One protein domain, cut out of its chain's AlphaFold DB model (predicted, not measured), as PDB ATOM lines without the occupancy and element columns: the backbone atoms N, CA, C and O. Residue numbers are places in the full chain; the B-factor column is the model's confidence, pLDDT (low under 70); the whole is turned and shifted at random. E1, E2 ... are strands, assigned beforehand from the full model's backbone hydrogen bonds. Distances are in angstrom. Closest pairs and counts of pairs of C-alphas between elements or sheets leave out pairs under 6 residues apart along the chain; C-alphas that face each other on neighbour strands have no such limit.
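This is residues 89 to 123 and 354 to 379 of the 522 residues of the protein "Dynactin subunit 4" of Trichinella sp. T8 (UniProt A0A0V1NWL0). This is a domain of little regular structure: two small hairpins, E2 with E3 and E4 with E5, lie between a looped stretch with E1 at one end and the E4 to E5 loop at the other. The 61 printed residues hold five named strands, E1 to E5 along the chain, and no named helix: all strand, but with 21 residues in named elements; both sheets are antiparallel. It is only just compact, close to loose, radius of gyration of the C-alphas 12.3 A, spanning 35 by 28 by 16 A.

Find C-alpha 92 at (125.042, 165.505, 172.548), where E1 begins, residues 92 to 95, 10.3 A long. Then come E2, 107 to 110, 9.8 A; E3, 115 to 118, 10.1 A; E4, 359 to 363, 10.6 A; and E5, 372 to 375, 5.7 A, ending at C-alpha 375 (144.336, 164.178, 182.785).

E1 pairs with no named strand; its residues 94 to 95 pair antiparallel with 101 to 102. In hairpin E2 and E3, look at N 108 and O 117, 2.8 A. In hairpin E4 and E5, N 362 and O 374 are 2.8 A apart. Between the hairpins, the closest C-alphas of E2 and E4 are Cys 110 and Ile 360, 6.0 A.

C-alphas 99 and 368 are farthest apart, 35.3 A. Residues 124 to 353 are not printed; the gap is 6.0 A. E1 to E2 is a long link. No printed residue is under 70 in pLDDT.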
ATOM      1  N   ILE A  89     125.979 158.270 173.213       84.06
ATOM      2  CA  ILE A  89     126.997 159.311 173.332       84.06
ATOM      3  C   ILE A  89     126.930 160.293 172.151       84.06
ATOM      4  O   ILE A  89     127.297 161.455 172.301       84.06
ATOM      5  N   GLN A  90     126.434 159.866 170.985       87.50
ATOM      6  CA  GLN A  90     126.410 160.692 169.769       87.50
ATOM      7  C   GLN A  90     125.264 161.710 169.761       87.50
ATOM      8  O   GLN A  90     125.168 162.548 168.862       87.50
ATOM      9  N   ARG A  91     124.411 161.671 170.785       87.50
ATOM     10  CA  ARG A  91     123.243 162.533 170.903       87.50
ATOM     11  C   ARG A  91     123.575 163.971 171.279       87.50
ATOM     12  O   ARG A  91     122.938 164.885 170.761       87.50
ATOM     13  N   THR A  92     124.564 164.174 172.152       90.88
ATOM     14  CA  THR A  92     125.042 165.505 172.548       90.88
ATOM     15  C   THR A  92     126.490 165.687 172.126       90.88
ATOM     16  O   THR A  92     127.389 165.002 172.612       90.88
ATOM     17  N   LEU A  93     126.725 166.650 171.244       94.19
ATOM     18  CA  LEU A  93     128.024 166.926 170.649       94.19
ATOM     19  C   LEU A  93     128.487 168.340 170.989       94.19
ATOM     20  O   LEU A  93     127.694 169.269 171.090       94.19
ATOM     21  N   TYR A  94     129.794 168.510 171.101       95.44
ATOM     22  CA  TYR A  94     130.467 169.764 171.405       95.44
ATOM     23  C   TYR A  94     131.341 170.177 170.225       95.44
ATOM     24  O   TYR A  94     131.945 169.339 169.544       95.44
ATOM     25  N   PHE A  95     131.415 171.481 169.981       95.00
ATOM     26  CA  PHE A  95     132.181 172.031 168.871       95.00
ATOM     27  C   PHE A  95     133.679 172.094 169.198       95.00
ATOM     28  O   PHE A  95     134.125 172.847 170.065       95.00
ATOM     29  N   CYS A  96     134.481 171.302 168.486       94.75
ATOM     30  CA  CYS A  96     135.934 171.297 168.625       94.75
ATOM     31  C   CYS A  96     136.588 172.393 167.768       94.75
ATOM     32  O   CYS A  96     136.094 172.763 166.706       94.75
ATOM     33  N   SER A  97     137.797 172.815 168.151       90.19
ATOM     34  CA  SER A  97     138.634 173.770 167.400       90.19
ATOM     35  C   SER A  97     138.943 173.388 165.938       90.19
ATOM     36  O   SER A  97     139.363 174.244 165.168       90.19
ATOM     37  N   CYS A  98     138.733 172.130 165.534       91.38
ATOM     38  CA  CYS A  98     138.869 171.660 164.148       91.38
ATOM     39  C   CYS A  98     137.553 171.655 163.361       91.38
ATOM     40  O   CYS A  98     137.472 170.990 162.331       91.38
ATOM     41  N   GLN A  99     136.528 172.356 163.856       92.12
ATOM     42  CA  GLN A  99     135.206 172.470 163.232       92.12
ATOM     43  C   GLN A  99     134.421 171.150 163.168       92.12
ATOM     44  O   GLN A  99     133.551 170.969 162.320       92.12
ATOM     45  N   ARG A 100     134.718 170.211 164.071       93.06
ATOM     46  CA  ARG A 100     133.993 168.939 164.192       93.06
ATOM     47  C   ARG A 100     133.152 168.921 165.455       93.06
ATOM     48  O   ARG A 100     133.586 169.418 166.494       93.06
ATOM     49  N   TRP A 101     131.990 168.296 165.345       93.56
ATOM     50  CA  TRP A 101     131.092 168.004 166.453       93.56
ATOM     51  C   TRP A 101     131.428 166.626 167.003       93.56
ATOM     52  O   TRP A 101     131.403 165.648 166.259       93.56
ATOM     53  N   LEU A 102     131.813 166.564 168.274       94.50
ATOM     54  CA  LEU A 102     132.251 165.335 168.934       94.50
ATOM     55  C   LEU A 102     131.675 165.270 170.346       94.50
ATOM     56  O   LEU A 102     131.490 166.317 170.969       94.50
ATOM     57  N   PRO A 103     131.407 164.072 170.876       94.06
ATOM     58  CA  PRO A 103     130.919 163.945 172.237       94.06
ATOM     59  C   PRO A 103     131.968 164.408 173.247       94.06
ATOM     60  O   PRO A 103     133.174 164.274 173.023       94.06
ATOM     61  N   LEU A 104     131.513 164.916 174.396       93.44
ATOM     62  CA  LEU A 104     132.412 165.490 175.400       93.44
ATOM     63  C   LEU A 104     133.467 164.485 175.888       93.44
ATOM     64  O   LEU A 104     134.608 164.865 176.132       93.44
ATOM     65  N   CYS A 105     133.121 163.200 175.984       92.38
ATOM     66  CA  CYS A 105     134.036 162.143 176.422       92.38
ATOM     67  C   CYS A 105     135.193 161.853 175.450       92.38
ATOM     68  O   CYS A 105     136.195 161.281 175.871       92.38
ATOM     69  N   GLU A 106     135.084 162.248 174.180       93.19
ATOM     70  CA  GLU A 106     136.161 162.129 173.183       93.19
ATOM     71  C   GLU A 106     137.003 163.410 173.060       93.19
ATOM     72  O   GLU A 106     137.978 163.470 172.300       93.19
ATOM     73  N   LEU A 107     136.621 164.457 173.794       95.38
ATOM     74  CA  LEU A 107     137.310 165.734 173.809       95.38
ATOM     75  C   LEU A 107     138.229 165.853 175.018       95.38
ATOM     76  O   LEU A 107     137.970 165.376 176.123       95.38
ATOM     77  N   TYR A 108     139.300 166.597 174.804       95.75
ATOM     78  CA  TYR A 108     140.188 167.075 175.838       95.75
ATOM     79  C   TYR A 108     140.137 168.598 175.900       95.75
ATOM     80  O   TYR A 108     139.933 169.269 174.886       95.75
ATOM     81  N   PHE A 109     140.368 169.156 177.080       94.06
ATOM     82  CA  PHE A 109     140.387 170.594 177.302       94.06
ATOM     83  C   PHE A 109     141.794 171.041 177.689       94.06
ATOM     84  O   PHE A 109     142.319 170.685 178.741       94.06
ATOM     85  N   CYS A 110     142.447 171.827 176.838       92.62
ATOM     86  CA  CYS A 110     143.786 172.306 177.148       92.62
ATOM     87  C   CYS A 110     143.717 173.588 177.989       92.62
ATOM     88  O   CYS A 110     143.371 174.647 177.472       92.62
ATOM     89  N   LYS A 111     144.143 173.512 179.255       88.38
ATOM     90  CA  LYS A 111     144.148 174.648 180.200       88.38
ATOM     91  C   LYS A 111     145.059 175.825 179.813       88.38
ATOM     92  O   LYS A 111     144.913 176.909 180.354       88.38
ATOM     93  N   HIS A 112     146.001 175.626 178.887       88.94
ATOM     94  CA  HIS A 112     146.978 176.655 178.498       88.94
ATOM     95  C   HIS A 112     146.508 177.519 177.315       88.94
ATOM     96  O   HIS A 112     146.830 178.703 177.258       88.94
ATOM     97  N   CYS A 113     145.791 176.924 176.352       89.12
ATOM     98  CA  CYS A 113     145.163 177.646 175.230       89.12
ATOM     99  C   CYS A 113     143.668 177.890 175.445       89.12
ATOM    100  O   CYS A 113     143.068 178.562 174.617       89.12
ATOM    101  N   ILE A 114     143.082 177.295 176.493       89.50
ATOM    102  CA  ILE A 114     141.660 177.389 176.839       89.50
ATOM    103  C   ILE A 114     140.792 176.927 175.664       89.50
ATOM    104  O   ILE A 114     139.942 177.637 175.137       89.50
ATOM    105  N   CYS A 115     141.096 175.730 175.159       90.81
ATOM    106  CA  CYS A 115     140.533 175.278 173.898       90.81
ATOM    107  C   CYS A 115     140.321 173.759 173.850       90.81
ATOM    108  O   CYS A 115     141.155 172.983 174.333       90.81
ATOM    109  N   PHE A 116     139.210 173.327 173.238       94.62
ATOM    110  CA  PHE A 116     138.933 171.909 173.011       94.62
ATOM    111  C   PHE A 116     139.849 171.315 171.946       94.62
ATOM    112  O   PHE A 116     140.048 171.891 170.869       94.62
ATOM    113  N   ARG A 117     140.350 170.114 172.227       95.25
ATOM    114  CA  ARG A 117     141.141 169.281 171.322       95.25
ATOM    115  C   ARG A 117     140.549 167.880 171.316       95.25
ATOM    116  O   ARG A 117     140.478 167.246 172.358       95.25
ATOM    117  N   CYS A 118     140.153 167.379 170.153       94.56
ATOM    118  CA  CYS A 118     139.850 165.960 169.997       94.56
ATOM    119  C   CYS A 118     141.128 165.140 169.807       94.56
ATOM    120  O   CYS A 118     142.208 165.707 169.610       94.56
ATOM    121  N   TYR A 119     141.000 163.813 169.790       92.12
ATOM    122  CA  TYR A 119     142.119 162.903 169.533       92.12
ATOM    123  C   TYR A 119     142.904 163.253 168.255       92.12
ATOM    124  O   TYR A 119     144.128 163.258 168.273       92.12
ATOM    125  N   ASN A 120     142.213 163.642 167.176       92.94
ATOM    126  CA  ASN A 120     142.854 164.021 165.909       92.94
ATOM    127  C   ASN A 120     143.515 165.411 165.936       92.94
ATOM    128  O   ASN A 120     144.387 165.686 165.118       92.94
ATOM    129  N   CYS A 121     143.079 166.308 166.827       93.81
ATOM    130  CA  CYS A 121     143.716 167.614 167.013       93.81
ATOM    131  C   CYS A 121     144.944 167.528 167.912       93.81
ATOM    132  O   CYS A 121     145.837 168.365 167.811       93.81
ATOM    133  N   ALA A 122     144.944 166.596 168.861       94.50
ATOM    134  CA  ALA A 122     146.074 166.382 169.740       94.50
ATOM    135  C   ALA A 122     147.206 165.683 168.979       94.50
ATOM    136  O   ALA A 122     146.975 164.883 168.078       94.50
ATOM    137  N   LYS A 123     148.447 165.980 169.359       95.31
ATOM    138  CA  LYS A 123     149.629 165.295 168.842       95.31
ATOM    139  C   LYS A 123     149.890 164.055 169.709       95.31
ATOM    140  O   LYS A 123     150.221 164.233 170.886       95.31
ATOM    141  N   PRO A 354     148.889 170.826 170.116       92.88
ATOM    142  CA  PRO A 354     149.747 171.310 169.033       92.88
ATOM    143  C   PRO A 354     150.092 172.803 169.155       92.88
ATOM    144  O   PRO A 354     151.122 173.231 168.656       92.88
ATOM    145  N   GLN A 355     149.240 173.603 169.809       92.56
ATOM    146  CA  GLN A 355     149.425 175.056 169.899       92.56
ATOM    147  C   GLN A 355     150.386 175.471 171.017       92.56
ATOM    148  O   GLN A 355     151.114 176.442 170.858       92.56
ATOM    149  N   CYS A 356     150.365 174.777 172.157       91.56
ATOM    150  CA  CYS A 356     151.199 175.131 173.308       91.56
ATOM    151  C   CYS A 356     152.220 174.054 173.689       91.56
ATOM    152  O   CYS A 356     152.964 174.270 174.635       91.56
ATOM    153  N   ASP A 357     152.231 172.895 173.028       93.12
ATOM    154  CA  ASP A 357     153.119 171.745 173.285       93.12
ATOM    155  C   ASP A 357     153.055 171.145 174.711       93.12
ATOM    156  O   ASP A 357     153.848 170.284 175.110       93.12
ATOM    157  N   HIS A 358     152.051 171.550 175.495       92.44
ATOM    158  CA  HIS A 358     151.800 171.005 176.826       92.44
ATOM    159  C   HIS A 358     151.044 169.677 176.743       92.44
ATOM    160  O   HIS A 358     150.161 169.487 175.899       92.44
ATOM    161  N   ASN A 359     151.365 168.773 177.670       94.19
ATOM    162  CA  ASN A 359     150.672 167.498 177.818       94.19
ATOM    163  C   ASN A 359     149.224 167.723 178.259       94.19
ATOM    164  O   ASN A 359     148.960 168.397 179.253       94.19
ATOM    165  N   ILE A 360     148.298 167.131 177.514       95.00
ATOM    166  CA  ILE A 360     146.867 167.142 177.800       95.00
ATOM    167  C   ILE A 360     146.457 165.857 178.526       95.00
ATOM    168  O   ILE A 360     145.678 165.887 179.477       95.00
ATOM    169  N   SER A 361     147.001 164.724 178.085       94.81
ATOM    170  CA  SER A 361     146.756 163.419 178.691       94.81
ATOM    171  C   SER A 361     148.054 162.632 178.764       94.81
ATOM    172  O   SER A 361     148.794 162.535 177.782       94.81
ATOM    173  N   LYS A 362     148.344 162.088 179.942       95.06
ATOM    174  CA  LYS A 362     149.489 161.220 180.190       95.06
ATOM    175  C   LYS A 362     149.133 160.201 181.266       95.06
ATOM    176  O   LYS A 362     148.864 160.572 182.411       95.06
ATOM    177  N   GLY A 363     149.143 158.926 180.888       93.06
ATOM    178  CA  GLY A 363     148.961 157.804 181.807       93.06
ATOM    179  C   GLY A 363     150.123 157.660 182.791       93.06
ATOM    180  O   GLY A 363     151.191 158.249 182.617       93.06
ATOM    181  N   GLU A 364     149.927 156.868 183.840       92.88
ATOM    182  CA  GLU A 364     151.049 156.362 184.628       92.88
ATOM    183  C   GLU A 364     151.866 155.330 183.838       92.88
ATOM    184  O   GLU A 364     151.353 154.606 182.980       92.88
ATOM    185  N   TYR A 365     153.157 155.243 184.169       90.19
ATOM    186  CA  TYR A 365     154.090 154.337 183.501       90.19
ATOM    187  C   TYR A 365     153.703 152.860 183.671       90.19
ATOM    188  O   TYR A 365     153.921 152.056 182.768       90.19
ATOM    189  N   VAL A 366     153.112 152.496 184.813       92.06
ATOM    190  CA  VAL A 366     152.736 151.113 185.139       92.06
ATOM    191  C   VAL A 366     151.644 150.620 184.179       92.06
ATOM    192  O   VAL A 366     150.607 151.281 184.079       92.06
ATOM    193  N   PRO A 367     151.813 149.484 183.473       90.62
ATOM    194  CA  PRO A 367     150.852 149.019 182.471       90.62
ATOM    195  C   PRO A 367     149.459 148.755 183.030       90.62
ATOM    196  O   PRO A 367     148.483 149.197 182.431       90.62
ATOM    197  N   GLU A 368     149.395 148.146 184.212       91.69
ATOM    198  CA  GLU A 368     148.162 147.791 184.926       91.69
ATOM    199  C   GLU A 368     147.407 149.003 185.488       91.69
ATOM    200  O   GLU A 368     146.218 148.914 185.790       91.69
ATOM    201  N   SER A 369     148.081 150.148 185.631       91.44
ATOM    202  CA  SER A 369     147.453 151.345 186.179       91.44
ATOM    203  C   SER A 369     146.529 151.997 185.153       91.44
ATOM    204  O   SER A 369     146.936 152.326 184.033       91.44
ATOM    205  N   ILE A 370     145.292 152.235 185.587       90.50
ATOM    206  CA  ILE A 370     144.289 153.059 184.899       90.50
ATOM    207  C   ILE A 370     144.402 154.544 185.269       90.50
ATOM    208  O   ILE A 370     143.637 155.371 184.773       90.50
ATOM    209  N   LYS A 371     145.314 154.892 186.185       93.12
ATOM    210  CA  LYS A 371     145.482 156.262 186.655       93.12
ATOM    211  C   LYS A 371     146.262 157.081 185.637       93.12
ATOM    212  O   LYS A 371     147.144 156.598 184.922       93.12
ATOM    213  N   PHE A 372     145.943 158.364 185.617       92.25
ATOM    214  CA  PHE A 372     146.616 159.343 184.790       92.25
ATOM    215  C   PHE A 372     147.503 160.219 185.660       92.25
ATOM    216  O   PHE A 372     147.051 160.757 186.669       92.25
ATOM    217  N   LYS A 373     148.749 160.419 185.226       94.12
ATOM    218  CA  LYS A 373     149.633 161.431 185.807       94.12
ATOM    219  C   LYS A 373     149.151 162.838 185.454       94.12
ATOM    220  O   LYS A 373     149.245 163.747 186.269       94.12
ATOM    221  N   ILE A 374     148.662 163.018 184.227       93.06
ATOM    222  CA  ILE A 374     148.030 164.253 183.754       93.06
ATOM    223  C   ILE A 374     146.751 163.857 183.026       93.06
ATOM    224  O   ILE A 374     146.803 163.061 182.089       93.06
ATOM    225  N   ASN A 375     145.615 164.416 183.437       93.00
ATOM    226  CA  ASN A 375     144.336 164.178 182.785       93.00
ATOM    227  C   ASN A 375     143.551 165.476 182.644       93.00
ATOM    228  O   ASN A 375     142.970 165.966 183.609       93.00
ATOM    229  N   TYR A 376     143.511 166.003 181.426       93.81
ATOM    230  CA  TYR A 376     142.633 167.105 181.061       93.81
ATOM    231  C   TYR A 376     141.572 166.656 180.049       93.81
ATOM    232  O   TYR A 376     141.323 167.320 179.043       93.81
ATOM    233  N   SER A 377     140.955 165.499 180.299       93.81
ATOM    234  CA  SER A 377     139.733 165.089 179.597       93.81
ATOM    235  C   SER A 377     138.629 166.116 179.845       93.81
ATOM    236  O   SER A 377     138.447 166.574 180.974       93.81
ATOM    237  N   ALA A 378     137.896 166.483 178.796       93.75
ATOM    238  CA  ALA A 378     136.904 167.548 178.867       93.75
ATOM    239  C   ALA A 378     135.806 167.327 179.930       93.75
ATOM    240  O   ALA A 378     135.518 168.295 180.632       93.75
ATOM    241  N   PRO A 379     135.265 166.106 180.162       92.00
ATOM    242  CA  PRO A 379     134.209 165.893 181.161       92.00
ATOM    243  C   PRO A 379     134.622 166.191 182.610       92.00
ATOM    244  O   PRO A 379     133.765 166.358 183.468       92.00
TER     245      PRO A 379